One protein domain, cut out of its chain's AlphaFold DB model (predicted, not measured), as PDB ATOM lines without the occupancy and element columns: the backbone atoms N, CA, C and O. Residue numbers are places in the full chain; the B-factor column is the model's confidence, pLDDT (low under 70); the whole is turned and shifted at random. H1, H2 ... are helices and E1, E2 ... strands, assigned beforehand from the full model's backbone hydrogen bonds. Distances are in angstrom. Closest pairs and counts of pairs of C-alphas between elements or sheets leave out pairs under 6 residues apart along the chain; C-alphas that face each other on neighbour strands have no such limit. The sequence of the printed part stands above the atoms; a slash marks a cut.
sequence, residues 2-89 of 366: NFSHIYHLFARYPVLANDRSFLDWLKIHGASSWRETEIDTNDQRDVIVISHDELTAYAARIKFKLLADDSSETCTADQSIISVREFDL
ATOM      1  N   ASN A   2     320.904 181.134 326.741       37.28
ATOM      2  CA  ASN A   2     319.464 181.323 326.587       37.28
ATOM      3  C   ASN A   2     318.897 181.802 327.936       37.28
ATOM      4  O   ASN A   2     318.483 181.004 328.769       37.28
ATOM      5  N   PHE A   3     319.007 183.108 328.201       38.59
ATOM      6  CA  PHE A   3     318.743 183.709 329.518       38.59
ATOM      7  C   PHE A   3     317.314 183.478 330.044       38.59
ATOM      8  O   PHE A   3     317.096 183.555 331.249       38.59
ATOM      9  N   SER A   4     316.349 183.167 329.176       52.66
ATOM     10  CA  SER A   4     314.940 183.024 329.552       52.66
ATOM     11  C   SER A   4     314.672 181.900 330.546       52.66
ATOM     12  O   SER A   4     314.030 182.120 331.569       52.66
ATOM     13  N   HIS A   5     315.221 180.712 330.296       61.34
ATOM     14  CA  HIS A   5     314.956 179.526 331.115       61.34
ATOM     15  C   HIS A   5     315.422 179.697 332.567       61.34
ATOM     16  O   HIS A   5     314.802 179.149 333.477       61.34
ATOM     17  N   ILE A   6     316.472 180.496 332.780       71.81
ATOM     18  CA  ILE A   6     317.067 180.774 334.090       71.81
ATOM     19  C   ILE A   6     316.205 181.755 334.895       71.81
ATOM     20  O   ILE A   6     316.010 181.545 336.089       71.81
ATOM     21  N   TYR A   7     315.646 182.796 334.270       70.50
ATOM     22  CA  TYR A   7     314.765 183.731 334.980       70.50
ATOM     23  C   TYR A   7     313.494 183.042 335.481       70.50
ATOM     24  O   TYR A   7     313.114 183.245 336.632       70.50
ATOM     25  N   HIS A   8     312.881 182.166 334.674       65.31
ATOM     26  CA  HIS A   8     311.731 181.371 335.124       65.31
ATOM     27  C   HIS A   8     312.104 180.408 336.251       65.31
ATOM     28  O   HIS A   8     311.347 180.266 337.211       65.31
ATOM     29  N   LEU A   9     313.280 179.778 336.155       79.94
ATOM     30  CA  LEU A   9     313.801 178.926 337.216       79.94
ATOM     31  C   LEU A   9     313.947 179.716 338.526       79.94
ATOM     32  O   LEU A   9     313.468 179.258 339.554       79.94
ATOM     33  N   PHE A  10     314.527 180.918 338.493       84.69
ATOM     34  CA  PHE A  10     314.687 181.766 339.680       84.69
ATOM     35  C   PHE A  10     313.378 182.345 340.211       84.69
ATOM     36  O   PHE A  10     313.216 182.453 341.423       84.69
ATOM     37  N   ALA A  11     312.430 182.683 339.338       71.75
ATOM     38  CA  ALA A  11     311.109 183.133 339.757       71.75
ATOM     39  C   ALA A  11     310.336 182.019 340.484       71.75
ATOM     40  O   ALA A  11     309.640 182.290 341.460       71.75
ATOM     41  N   ARG A  12     310.469 180.766 340.027       76.81
ATOM     42  CA  ARG A  12     309.825 179.595 340.647       76.81
ATOM     43  C   ARG A  12     310.582 179.099 341.884       76.81
ATOM     44  O   ARG A  12     309.952 178.693 342.860       76.81
ATOM     45  N   TYR A  13     311.911 179.187 341.853       87.31
ATOM     46  CA  TYR A  13     312.825 178.737 342.902       87.31
ATOM     47  C   TYR A  13     313.805 179.843 343.320       87.31
ATOM     48  O   TYR A  13     314.999 179.771 343.002       87.31
ATOM     49  N   PRO A  14     313.348 180.855 344.082       86.56
ATOM     50  CA  PRO A  14     314.214 181.940 344.550       86.56
ATOM     51  C   PRO A  14     315.406 181.450 345.381       86.56
ATOM     52  O   PRO A  14     316.441 182.111 345.444       86.56
ATOM     53  N   VAL A  15     315.294 180.270 345.996       92.00
ATOM     54  CA  VAL A  15     316.394 179.633 346.729       92.00
ATOM     55  C   VAL A  15     317.595 179.315 345.847       92.00
ATOM     56  O   VAL A  15     318.721 179.498 346.291       92.00
ATOM     57  N   LEU A  16     317.379 178.927 344.585       91.88
ATOM     58  CA  LEU A  16     318.468 178.669 343.641       91.88
ATOM     59  C   LEU A  16     319.166 179.967 343.225       91.88
ATOM     60  O   LEU A  16     320.371 179.970 343.008       91.88
ATOM     61  N   ALA A  17     318.437 181.086 343.167       89.75
ATOM     62  CA  ALA A  17     319.020 182.398 342.870       89.75
ATOM     63  C   ALA A  17     319.971 182.892 343.971       89.75
ATOM     64  O   ALA A  17     320.806 183.757 343.720       89.75
ATOM     65  N   ASN A  18     319.838 182.347 345.182       90.62
ATOM     66  CA  ASN A  18     320.685 182.662 346.329       90.62
ATOM     67  C   ASN A  18     321.722 181.567 346.619       90.62
ATOM     68  O   ASN A  18     322.571 181.748 347.495       90.62
ATOM     69  N   ASP A  19     321.679 180.442 345.902       95.25
ATOM     70  CA  ASP A  19     322.612 179.346 346.101       95.25
ATOM     71  C   ASP A  19     323.912 179.588 345.335       95.25
ATOM     72  O   ASP A  19     323.959 179.606 344.103       95.25
ATOM     73  N   ARG A  20     325.005 179.770 346.078       94.81
ATOM     74  CA  ARG A  20     326.304 180.088 345.482       94.81
ATOM     75  C   ARG A  20     326.838 178.958 344.604       94.81
ATOM     76  O   ARG A  20     327.441 179.253 343.578       94.81
ATOM     77  N   SER A  21     326.606 177.698 344.981       94.38
ATOM     78  CA  SER A  21     327.085 176.555 344.199       94.38
ATOM     79  C   SER A  21     326.399 176.496 342.836       94.38
ATOM     80  O   SER A  21     327.071 176.369 341.816       94.38
ATOM     81  N   PHE A  22     325.085 176.724 342.798       95.81
ATOM     82  CA  PHE A  22     324.326 176.792 341.561       95.81
ATOM     83  C   PHE A  22     324.759 177.971 340.691       95.81
ATOM     84  O   PHE A  22     324.946 177.803 339.490       95.81
ATOM     85  N   LEU A  23     324.947 179.160 341.271       94.62
ATOM     86  CA  LEU A  23     325.395 180.335 340.518       94.62
ATOM     87  C   LEU A  23     326.799 180.150 339.927       94.62
ATOM     88  O   LEU A  23     327.034 180.550 338.783       94.62
ATOM     89  N   ASP A  24     327.716 179.542 340.680       94.12
ATOM     90  CA  ASP A  24     329.065 179.230 340.206       94.12
ATOM     91  C   ASP A  24     329.013 178.183 339.079       94.12
ATOM     92  O   ASP A  24     329.604 178.405 338.016       94.12
ATOM     93  N   TRP A  25     328.227 177.112 339.243       95.44
ATOM     94  CA  TRP A  25     327.983 176.115 338.194       95.44
ATOM     95  C   TRP A  25     327.388 176.751 336.929       95.44
ATOM     96  O   TRP A  25     327.896 176.561 335.823       95.44
ATOM     97  N   LEU A  26     326.360 177.588 337.086       92.94
ATOM     98  CA  LEU A  26     325.660 178.257 335.991       92.94
ATOM     99  C   LEU A  26     326.572 179.223 335.228       92.94
ATOM    100  O   LEU A  26     326.451 179.365 334.012       92.94
ATOM    101  N   LYS A  27     327.503 179.880 335.923       89.88
ATOM    102  CA  LYS A  27     328.496 180.765 335.306       89.88
ATOM    103  C   LYS A  27     329.483 179.999 334.423       89.88
ATOM    104  O   LYS A  27     329.927 180.545 333.413       89.88
ATOM    105  N   ILE A  28     329.828 178.771 334.805       91.25
ATOM    106  CA  ILE A  28     330.762 177.912 334.069       91.25
ATOM    107  C   ILE A  28     330.056 177.239 332.886       91.25
ATOM    108  O   ILE A  28     330.546 177.301 331.761       91.25
ATOM    109  N   HIS A  29     328.903 176.619 333.136       89.31
ATOM    110  CA  HIS A  29     328.258 175.694 332.199       89.31
ATOM    111  C   HIS A  29     327.070 176.301 331.436       89.31
ATOM    112  O   HIS A  29     326.657 175.792 330.388       89.31
ATOM    113  N   GLY A  30     326.498 177.396 331.944       88.50
ATOM    114  CA  GLY A  30     325.195 177.889 331.502       88.50
ATOM    115  C   GLY A  30     324.074 176.874 331.756       88.50
ATOM    116  O   GLY A  30     324.288 175.816 332.334       88.50
ATOM    117  N   ALA A  31     322.865 177.187 331.293       84.19
ATOM    118  CA  ALA A  31     321.746 176.247 331.291       84.19
ATOM    119  C   ALA A  31     321.076 176.228 329.910       84.19
ATOM    120  O   ALA A  31     320.891 177.282 329.289       84.19
ATOM    121  N   SER A  32     320.729 175.035 329.425       77.31
ATOM    122  CA  SER A  32     319.905 174.827 328.223       77.31
ATOM    123  C   SER A  32     318.448 174.568 328.584       77.31
ATOM    124  O   SER A  32     317.542 175.097 327.943       77.31
ATOM    125  N   SER A  33     318.229 173.754 329.612       77.56
ATOM    126  CA  SER A  33     316.922 173.260 330.020       77.56
ATOM    127  C   SER A  33     316.939 172.903 331.501       77.56
ATOM    128  O   SER A  33     317.996 172.793 332.124       77.56
ATOM    129  N   TRP A  34     315.760 172.739 332.082       86.19
ATOM    130  CA  TRP A  34     315.618 172.223 333.432       86.19
ATOM    131  C   TRP A  34     314.299 171.464 333.567       86.19
ATOM    132  O   TRP A  34     313.393 171.613 332.745       86.19
ATOM    133  N   ARG A  35     314.208 170.624 334.593       81.38
ATOM    134  CA  ARG A  35     313.038 169.815 334.922       81.38
ATOM    135  C   ARG A  35     312.858 169.752 336.428       81.38
ATOM    136  O   ARG A  35     313.819 169.848 337.178       81.38
ATOM    137  N   GLU A  36     311.627 169.526 336.849       85.44
ATOM    138  CA  GLU A  36     311.276 169.235 338.229       85.44
ATOM    139  C   GLU A  36     310.543 167.896 338.371       85.44
ATOM    140  O   GLU A  36     309.936 167.399 337.416       85.44
ATOM    141  N   THR A  37     310.598 167.304 339.563       81.31
ATOM    142  CA  THR A  37     309.742 166.177 339.946       81.31
ATOM    143  C   THR A  37     308.417 166.660 340.532       81.31
ATOM    144  O   THR A  37     308.222 167.837 340.839       81.31
ATOM    145  N   GLU A  38     307.484 165.730 340.723       75.75
ATOM    146  CA  GLU A  38     306.336 165.982 341.592       75.75
ATOM    147  C   GLU A  38     306.808 166.221 343.035       75.75
ATOM    148  O   GLU A  38     307.915 165.818 343.407       75.75
ATOM    149  N   ILE A  39     305.978 166.918 343.818       79.00
ATOM    150  CA  ILE A  39     306.217 167.076 345.255       79.00
ATOM    151  C   ILE A  39     305.940 165.727 345.920       79.00
ATOM    152  O   ILE A  39     304.879 165.141 345.698       79.00
ATOM    153  N   ASP A  40     306.900 165.225 346.687       80.69
ATOM    154  CA  ASP A  40     306.775 163.963 347.407       80.69
ATOM    155  C   ASP A  40     305.961 164.115 348.708       80.69
ATOM    156  O   ASP A  40     305.500 165.194 349.079       80.69
ATOM    157  N   THR A  41     305.786 163.017 349.443       83.25
ATOM    158  CA  THR A  41     305.055 163.013 350.724       83.25
ATOM    159  C   THR A  41     305.749 163.790 351.846       83.25
ATOM    160  O   THR A  41     305.185 163.918 352.928       83.25
ATOM    161  N   ASN A  42     306.974 164.263 351.621       84.00
ATOM    162  CA  ASN A  42     307.764 165.038 352.571       84.00
ATOM    163  C   ASN A  42     307.814 166.530 352.203       84.00
ATOM    164  O   ASN A  42     308.656 167.257 352.748       84.00
ATOM    165  N   ASP A  43     306.954 166.957 351.276       87.62
ATOM    166  CA  ASP A  43     306.925 168.292 350.685       87.62
ATOM    167  C   ASP A  43     308.246 168.656 349.988       87.62
ATOM    168  O   ASP A  43     308.721 169.791 350.062       87.62
ATOM    169  N   GLN A  44     308.888 167.686 349.332       89.75
ATOM    170  CA  GLN A  44     310.168 167.860 348.645       89.75
ATOM    171  C   GLN A  44     310.018 167.697 347.141       89.75
ATOM    172  O   GLN A  44     309.164 166.964 346.653       89.75
ATOM    173  N   ARG A  45     310.887 168.371 346.396       89.81
ATOM    174  CA  ARG A  45     310.940 168.306 344.941       89.81
ATOM    175  C   ARG A  45     312.369 168.374 344.457       89.81
ATOM    176  O   ARG A  45     313.137 169.218 344.911       89.81
ATOM    177  N   ASP A  46     312.677 167.562 343.464       91.56
ATOM    178  CA  ASP A  46     313.967 167.579 342.803       91.56
ATOM    179  C   ASP A  46     313.887 168.469 341.566       91.56
ATOM    180  O   ASP A  46     312.967 168.348 340.761       91.56
ATOM    181  N   VAL A  47     314.851 169.371 341.417       92.12
ATOM    182  CA  VAL A  47     315.022 170.275 340.282       92.12
ATOM    183  C   VAL A  47     316.347 169.941 339.618       92.12
ATOM    184  O   VAL A  47     317.389 170.026 340.256       92.12
ATOM    185  N   ILE A  48     316.316 169.553 338.348       92.12
ATOM    186  CA  ILE A  48     317.483 169.139 337.570       92.12
ATOM    187  C   ILE A  48     317.658 170.115 336.411       92.12
ATOM    188  O   ILE A  48     316.770 170.258 335.579       92.12
ATOM    189  N   VAL A  49     318.806 170.772 336.344       91.00
ATOM    190  CA  VAL A  49     319.193 171.748 335.327       91.00
ATOM    191  C   VAL A  49     320.271 171.123 334.453       91.00
ATOM    192  O   VAL A  49     321.257 170.609 334.970       91.00
ATOM    193  N   ILE A  50     320.093 171.159 333.136       86.81
ATOM    194  CA  ILE A  50     321.068 170.654 332.164       86.81
ATOM    195  C   ILE A  50     321.859 171.829 331.594       86.81
ATOM    196  O   ILE A  50     321.289 172.878 331.266       86.81
ATOM    197  N   SER A  51     323.173 171.657 331.482       88.12
ATOM    198  CA  SER A  51     324.086 172.674 330.965       88.12
ATOM    199  C   SER A  51     323.812 173.029 329.508       88.12
ATOM    200  O   SER A  51     323.111 172.319 328.784       88.12
ATOM    201  N   HIS A  52     324.369 174.150 329.046       81.44
ATOM    202  CA  HIS A  52     324.178 174.580 327.661       81.44
ATOM    203  C   HIS A  52     324.800 173.621 326.637       81.44
ATOM    204  O   HIS A  52     324.270 173.469 325.541       81.44
ATOM    205  N   ASP A  53     325.916 172.995 327.001       78.00
ATOM    206  CA  ASP A  53     326.612 171.996 326.190       78.00
ATOM    207  C   ASP A  53     326.031 170.578 326.341       78.00
ATOM    208  O   ASP A  53     326.480 169.667 325.651       78.00
ATOM    209  N   GLU A  54     325.029 170.398 327.213       79.50
ATOM    210  CA  GLU A  54     324.416 169.107 327.558       79.50
ATOM    211  C   GLU A  54     325.416 168.078 328.122       79.50
ATOM    212  O   GLU A  54     325.163 166.873 328.111       79.50
ATOM    213  N   LEU A  55     326.563 168.545 328.628       81.81
ATOM    214  CA  LEU A  55     327.632 167.702 329.166       81.81
ATOM    215  C   LEU A  55     327.601 167.600 330.688       81.81
ATOM    216  O   LEU A  55     328.211 166.690 331.242       81.81
ATOM    217  N   THR A  56     326.907 168.503 331.373       88.69
ATOM    218  CA  THR A  56     326.780 168.482 332.829       88.69
ATOM    219  C   THR A  56     325.341 168.730 333.261       88.69
ATOM    220  O   THR A  56     324.524 169.303 332.535       88.69
ATOM    221  N   ALA A  57     325.005 168.272 334.461       90.94
ATOM    222  CA  ALA A  57     323.731 168.568 335.096       90.94
ATOM    223  C   ALA A  57     323.941 169.029 336.534       90.94
ATOM    224  O   ALA A  57     324.830 168.539 337.224       90.94
ATOM    225  N   TYR A  58     323.082 169.925 336.992       93.88
ATOM    226  CA  TYR A  58     322.979 170.333 338.382       93.88
ATOM    227  C   TYR A  58     321.621 169.899 338.918       93.88
ATOM    228  O   TYR A  58     320.597 170.259 338.346       93.88
ATOM    229  N   ALA A  59     321.584 169.139 340.004       94.12
ATOM    230  CA  ALA A  59     320.348 168.733 340.653       94.12
ATOM    231  C   ALA A  59     320.275 169.297 342.070       94.12
ATOM    232  O   ALA A  59     321.217 169.152 342.844       94.12
ATOM    233  N   ALA A  60     319.133 169.868 342.433       95.50
ATOM    234  CA  ALA A  60     318.831 170.328 343.778       95.50
ATOM    235  C   ALA A  60     317.527 169.712 344.277       95.50
ATOM    236  O   ALA A  60     316.518 169.740 343.581       95.50
ATOM    237  N   ARG A  61     317.532 169.225 345.513       95.00
ATOM    238  CA  ARG A  61     316.326 168.843 346.241       95.00
ATOM    239  C   ARG A  61     315.867 170.008 347.098       95.00
ATOM    240  O   ARG A  61     316.616 170.478 347.953       95.00
ATOM    241  N   ILE A  62     314.644 170.469 346.880       94.38
ATOM    242  CA  ILE A  62     314.058 171.647 347.517       94.38
ATOM    243  C   ILE A  62     312.895 171.201 348.396       94.38
ATOM    244  O   ILE A  62     311.997 170.505 347.931       94.38
ATOM    245  N   LYS A  63     312.910 171.612 349.664       93.38
ATOM    246  CA  LYS A  63     311.789 171.461 350.592       93.38
ATOM    247  C   LYS A  63     310.874 172.665 350.501       93.38
ATOM    248  O   LYS A  63     311.365 173.793 350.529       93.38
ATOM    249  N   PHE A  64     309.576 172.416 350.500       88.50
ATOM    250  CA  PHE A  64     308.550 173.423 350.692       88.50
ATOM    251  C   PHE A  64     308.022 173.329 352.114       88.50
ATOM    252  O   PHE A  64     307.699 172.256 352.617       88.50
ATOM    253  N   LYS A  65     307.926 174.472 352.778       83.38
ATOM    254  CA  LYS A  65     307.221 174.600 354.042       83.38
ATOM    255  C   LYS A  65     306.062 175.550 353.817       83.38
ATOM    256  O   LYS A  65     306.258 176.744 353.599       83.38
ATOM    257  N   LEU A  66     304.849 175.010 353.869       70.62
ATOM    258  CA  LEU A  66     303.649 175.832 353.899       70.62
ATOM    259  C   LEU A  66     303.649 176.609 355.216       70.62
ATOM    260  O   LEU A  66     303.582 176.022 356.298       70.62
ATOM    261  N   LEU A  67     303.767 177.929 355.126       65.62
ATOM    262  CA  LEU A  67     303.501 178.794 356.261       65.62
ATOM    263  C   LEU A  67     301.982 178.934 356.346       65.62
ATOM    264  O   LEU A  67     301.370 179.653 355.559       65.62
ATOM    265  N   ALA A  68     301.370 178.179 357.259       53.47
ATOM    266  CA  ALA A  68     299.992 178.418 357.653       53.47
ATOM    267  C   ALA A  68     299.964 179.754 358.401       53.47
ATOM    268  O   ALA A  68     300.338 179.831 359.570       53.47
ATOM    269  N   ASP A  69     299.608 180.816 357.694       47.50
ATOM    270  CA  ASP A  69     299.247 182.074 358.318       47.50
ATOM    271  C   ASP A  69     297.729 182.062 358.503       47.50
ATOM    272  O   ASP A  69     296.974 182.163 357.538       47.50
ATOM    273  N   ASP A  70     297.278 181.918 359.751       48.56
ATOM    274  CA  ASP A  70     295.856 181.915 360.128       48.56
ATOM    275  C   ASP A  70     295.146 183.250 359.805       48.56
ATOM    276  O   ASP A  70     293.945 183.391 360.040       48.56
ATOM    277  N   SER A  71     295.867 184.249 359.279       48.31
ATOM    278  CA  SER A  71     295.360 185.606 359.072       48.31
ATOM    279  C   SER A  71     295.550 186.196 357.670       48.31
ATOM    280  O   SER A  71     295.039 187.290 357.420       48.31
ATOM    281  N   SER A  72     296.209 185.499 356.734       43.59
ATOM    282  CA  SER A  72     296.375 185.989 355.359       43.59
ATOM    283  C   SER A  72     295.967 184.948 354.310       43.59
ATOM    284  O   SER A  72     296.396 183.800 354.323       43.59
ATOM    285  N   GLU A  73     295.138 185.364 353.345       41.75
ATOM    286  CA  GLU A  73     294.680 184.559 352.193       41.75
ATOM    287  C   GLU A  73     295.813 184.245 351.182       41.75
ATOM    288  O   GLU A  73     295.562 183.861 350.040       41.75
ATOM    289  N   THR A  74     297.078 184.394 351.587       38.59
ATOM    290  CA  THR A  74     298.271 184.148 350.775       38.59
ATOM    291  C   THR A  74     299.133 183.069 351.422       38.59
ATOM    292  O   THR A  74     299.906 183.344 352.337       38.59
ATOM    293  N   CYS A  75     299.052 181.836 350.914       43.19
ATOM    294  CA  CYS A  75     300.029 180.796 351.240       43.19
ATOM    295  C   CYS A  75     301.387 181.183 350.642       43.19
ATOM    296  O   CYS A  75     301.621 181.014 349.444       43.19
ATOM    297  N   THR A  76     302.294 181.699 351.469       51.41
ATOM    298  CA  THR A  76     303.708 181.794 351.103       51.41
ATOM    299  C   THR A  76     304.369 180.459 351.435       51.41
ATOM    300  O   THR A  76     304.360 179.999 352.577       51.41
ATOM    301  N   ALA A  77     304.886 179.780 350.411       67.00
ATOM    302  CA  ALA A  77     305.707 178.595 350.612       67.00
ATOM    303  C   ALA A  77     307.141 179.059 350.868       67.00
ATOM    304  O   ALA A  77     307.783 179.606 349.968       67.00
ATOM    305  N   ASP A  78     307.630 178.850 352.086       83.75
ATOM    306  CA  ASP A  78     309.056 178.970 352.362       83.75
ATOM    307  C   ASP A  78     309.773 177.801 351.681       83.75
ATOM    308  O   ASP A  78     309.276 176.670 351.668       83.75
ATOM    309  N   GLN A  79     310.911 178.079 351.058       90.31
ATOM    310  CA  GLN A  79     311.668 177.097 350.292       90.31
ATOM    311  C   GLN A  79     313.064 176.970 350.892       90.31
ATOM    312  O   GLN A  79     313.691 177.962 351.254       90.31
ATOM    313  N   SER A  80     313.598 175.752 350.932       94.00
ATOM    314  CA  SER A  80     314.988 175.526 351.338       94.00
ATOM    315  C   SER A  80     315.616 174.398 350.540       94.00
ATOM    316  O   SER A  80     314.993 173.351 350.361       94.00
ATOM    317  N   ILE A  81     316.859 174.575 350.110       95.38
ATOM    318  CA  ILE A  81     317.627 173.512 349.460       95.38
ATOM    319  C   ILE A  81     318.089 172.517 350.531       95.38
ATOM    320  O   ILE A  81     318.755 172.892 351.491       95.38
ATOM    321  N   ILE A  82     317.717 171.249 350.366       94.31
ATOM    322  CA  ILE A  82     318.100 170.136 351.245       94.31
ATOM    323  C   ILE A  82     319.420 169.522 350.782       94.31
ATOM    324  O   ILE A  82     320.275 169.179 351.594       94.31
ATOM    325  N   SER A  83     319.569 169.338 349.471       92.50
ATOM    326  CA  SER A  83     320.718 168.656 348.881       92.50
ATOM    327  C   SER A  83     320.969 169.174 347.477       92.50
ATOM    328  O   SER A  83     320.025 169.510 346.766       92.50
ATOM    329  N   VAL A  84     322.237 169.218 347.080       93.75
ATOM    330  CA  VAL A  84     322.674 169.613 345.738       93.75
ATOM    331  C   VAL A  84     323.693 168.617 345.215       93.75
ATOM    332  O   VAL A  84     324.472 168.056 345.995       93.75
ATOM    333  N   ARG A  85     323.683 168.375 343.908       90.62
ATOM    334  CA  ARG A  85     324.605 167.471 343.223       90.62
ATOM    335  C   ARG A  85     324.908 167.976 341.823       90.62
ATOM    336  O   ARG A  85     324.033 168.500 341.142       90.62
ATOM    337  N   GLU A  86     326.138 167.746 341.393       90.88
ATOM    338  CA  GLU A  86     326.583 167.990 340.027       90.88
ATOM    339  C   GLU A  86     326.923 166.657 339.368       90.88
ATOM    340  O   GLU A  86     327.551 165.794 339.982       90.88
ATOM    341  N   PHE A  87     326.507 166.500 338.118       88.00
ATOM    342  CA  PHE A  87     326.716 165.299 337.324       88.00
ATOM    343  C   PHE A  87     327.497 165.650 336.068       88.00
ATOM    344  O   PHE A  87     327.184 166.614 335.370       88.00
ATOM    345  N   ASP A  88     328.493 164.824 335.772       85.56
ATOM    346  CA  ASP A  88     329.224 164.835 334.512       85.56
ATOM    347  C   ASP A  88     328.578 163.803 333.579       85.56
ATOM    348  O   ASP A  88     328.748 162.593 333.744       85.56
ATOM    349  N   LEU A  89     327.808 164.288 332.606       79.94
ATOM    350  CA  LEU A  89     327.050 163.456 331.673       79.94
ATOM    351  C   LEU A  89     327.948 162.790 330.619       79.94
ATOM    352  O   LEU A  89     327.480 161.917 329.887       79.94
TER     353      LEU A  89
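This is residues 2 to 89 of the 366 residues of the protein "TGc domain-containing protein" of Cupriavidus taiwanensis (UniProt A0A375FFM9). A twisted sheet of four strands, E1 to E4, has three helices gathered on one side of it. E3 and E4 make a long hairpin, and residues 69 to 74 at its turn stick out free, giving the domain much of its length. The printed part has 88 residues, with three named helices followed by four named strands, H1 H2 H3 E1 E2 E3 E4; the class is mixed, helices and strands. The sheet's order is E1 - E2 - E3 - E4, all antiparallel. The whole is only just compact, close to loose, with a radius of gyration of the C-alphas of 14.0 A, and is elongated, spanning 47 by 25 by 20 A.

H1, residues 3 to 12, begins at C-alpha 3 (318.743, 183.709, 329.518) and is 14.8 A long. H2 is residues 14 to 17, and H3 is residues 20 to 29, 14.1 A long. E1 is residues 33 to 36, and E2 is residues 44 to 50, 20.0 A long. E3, residues 56 to 66, is 32.1 A long and begins at C-alpha 56 (326.780, 168.482, 332.829). E4, residues 77 to 88, is 31.6 A long, bends by 53 degrees at residue 82 and ends at C-alpha 88 (329.224, 164.835, 334.512).

H1 and H2 touch only at the corner by their link, only just, with 3 pairs of C-alphas within 8 A; the closest are those of Phe 10 and Ala 17, 5.4 A. H2 and H3 also touch only at the corner and only just, with 3 pairs, the closest being Leu 16 and Phe 22, 6.5 A. H1 and H3 are apart. H1 only grazes the sheet, with its residues 4 to 9, and H2 only grazes it, with residues 14 to 16. H3 is on the sheet at a height of 9.9 A, over E3 and, only just, with 3 C-alphas, over E4. On the local plane it stands at 31 degrees to E3, only just slantwise to the strands. In H1 and H3 every O i to N i+4 pair is within hydrogen-bond range; H2 is too short for one. The strands form a meander, each the antiparallel neighbour of the one before. Within hydrogen-bond range are N 35 and O 48, 2.8 A, in the hairpin E1 and E2; N 47 and O 60, 2.8 A, in the hairpin E2 and E3; and N 61 and O 83, 2.8 A, in the hairpin E3 and E4. The edge strands E1 and E4 are apart.

The C-alphas of Leu 55 and Ser 71, the two farthest apart, are 47.5 A from each other. The printed part has no cut, and no link is long. The mean pLDDT of the printed part is 80.5; residues 2 to 5, residue 8 and residues 67 to 77 are under 70.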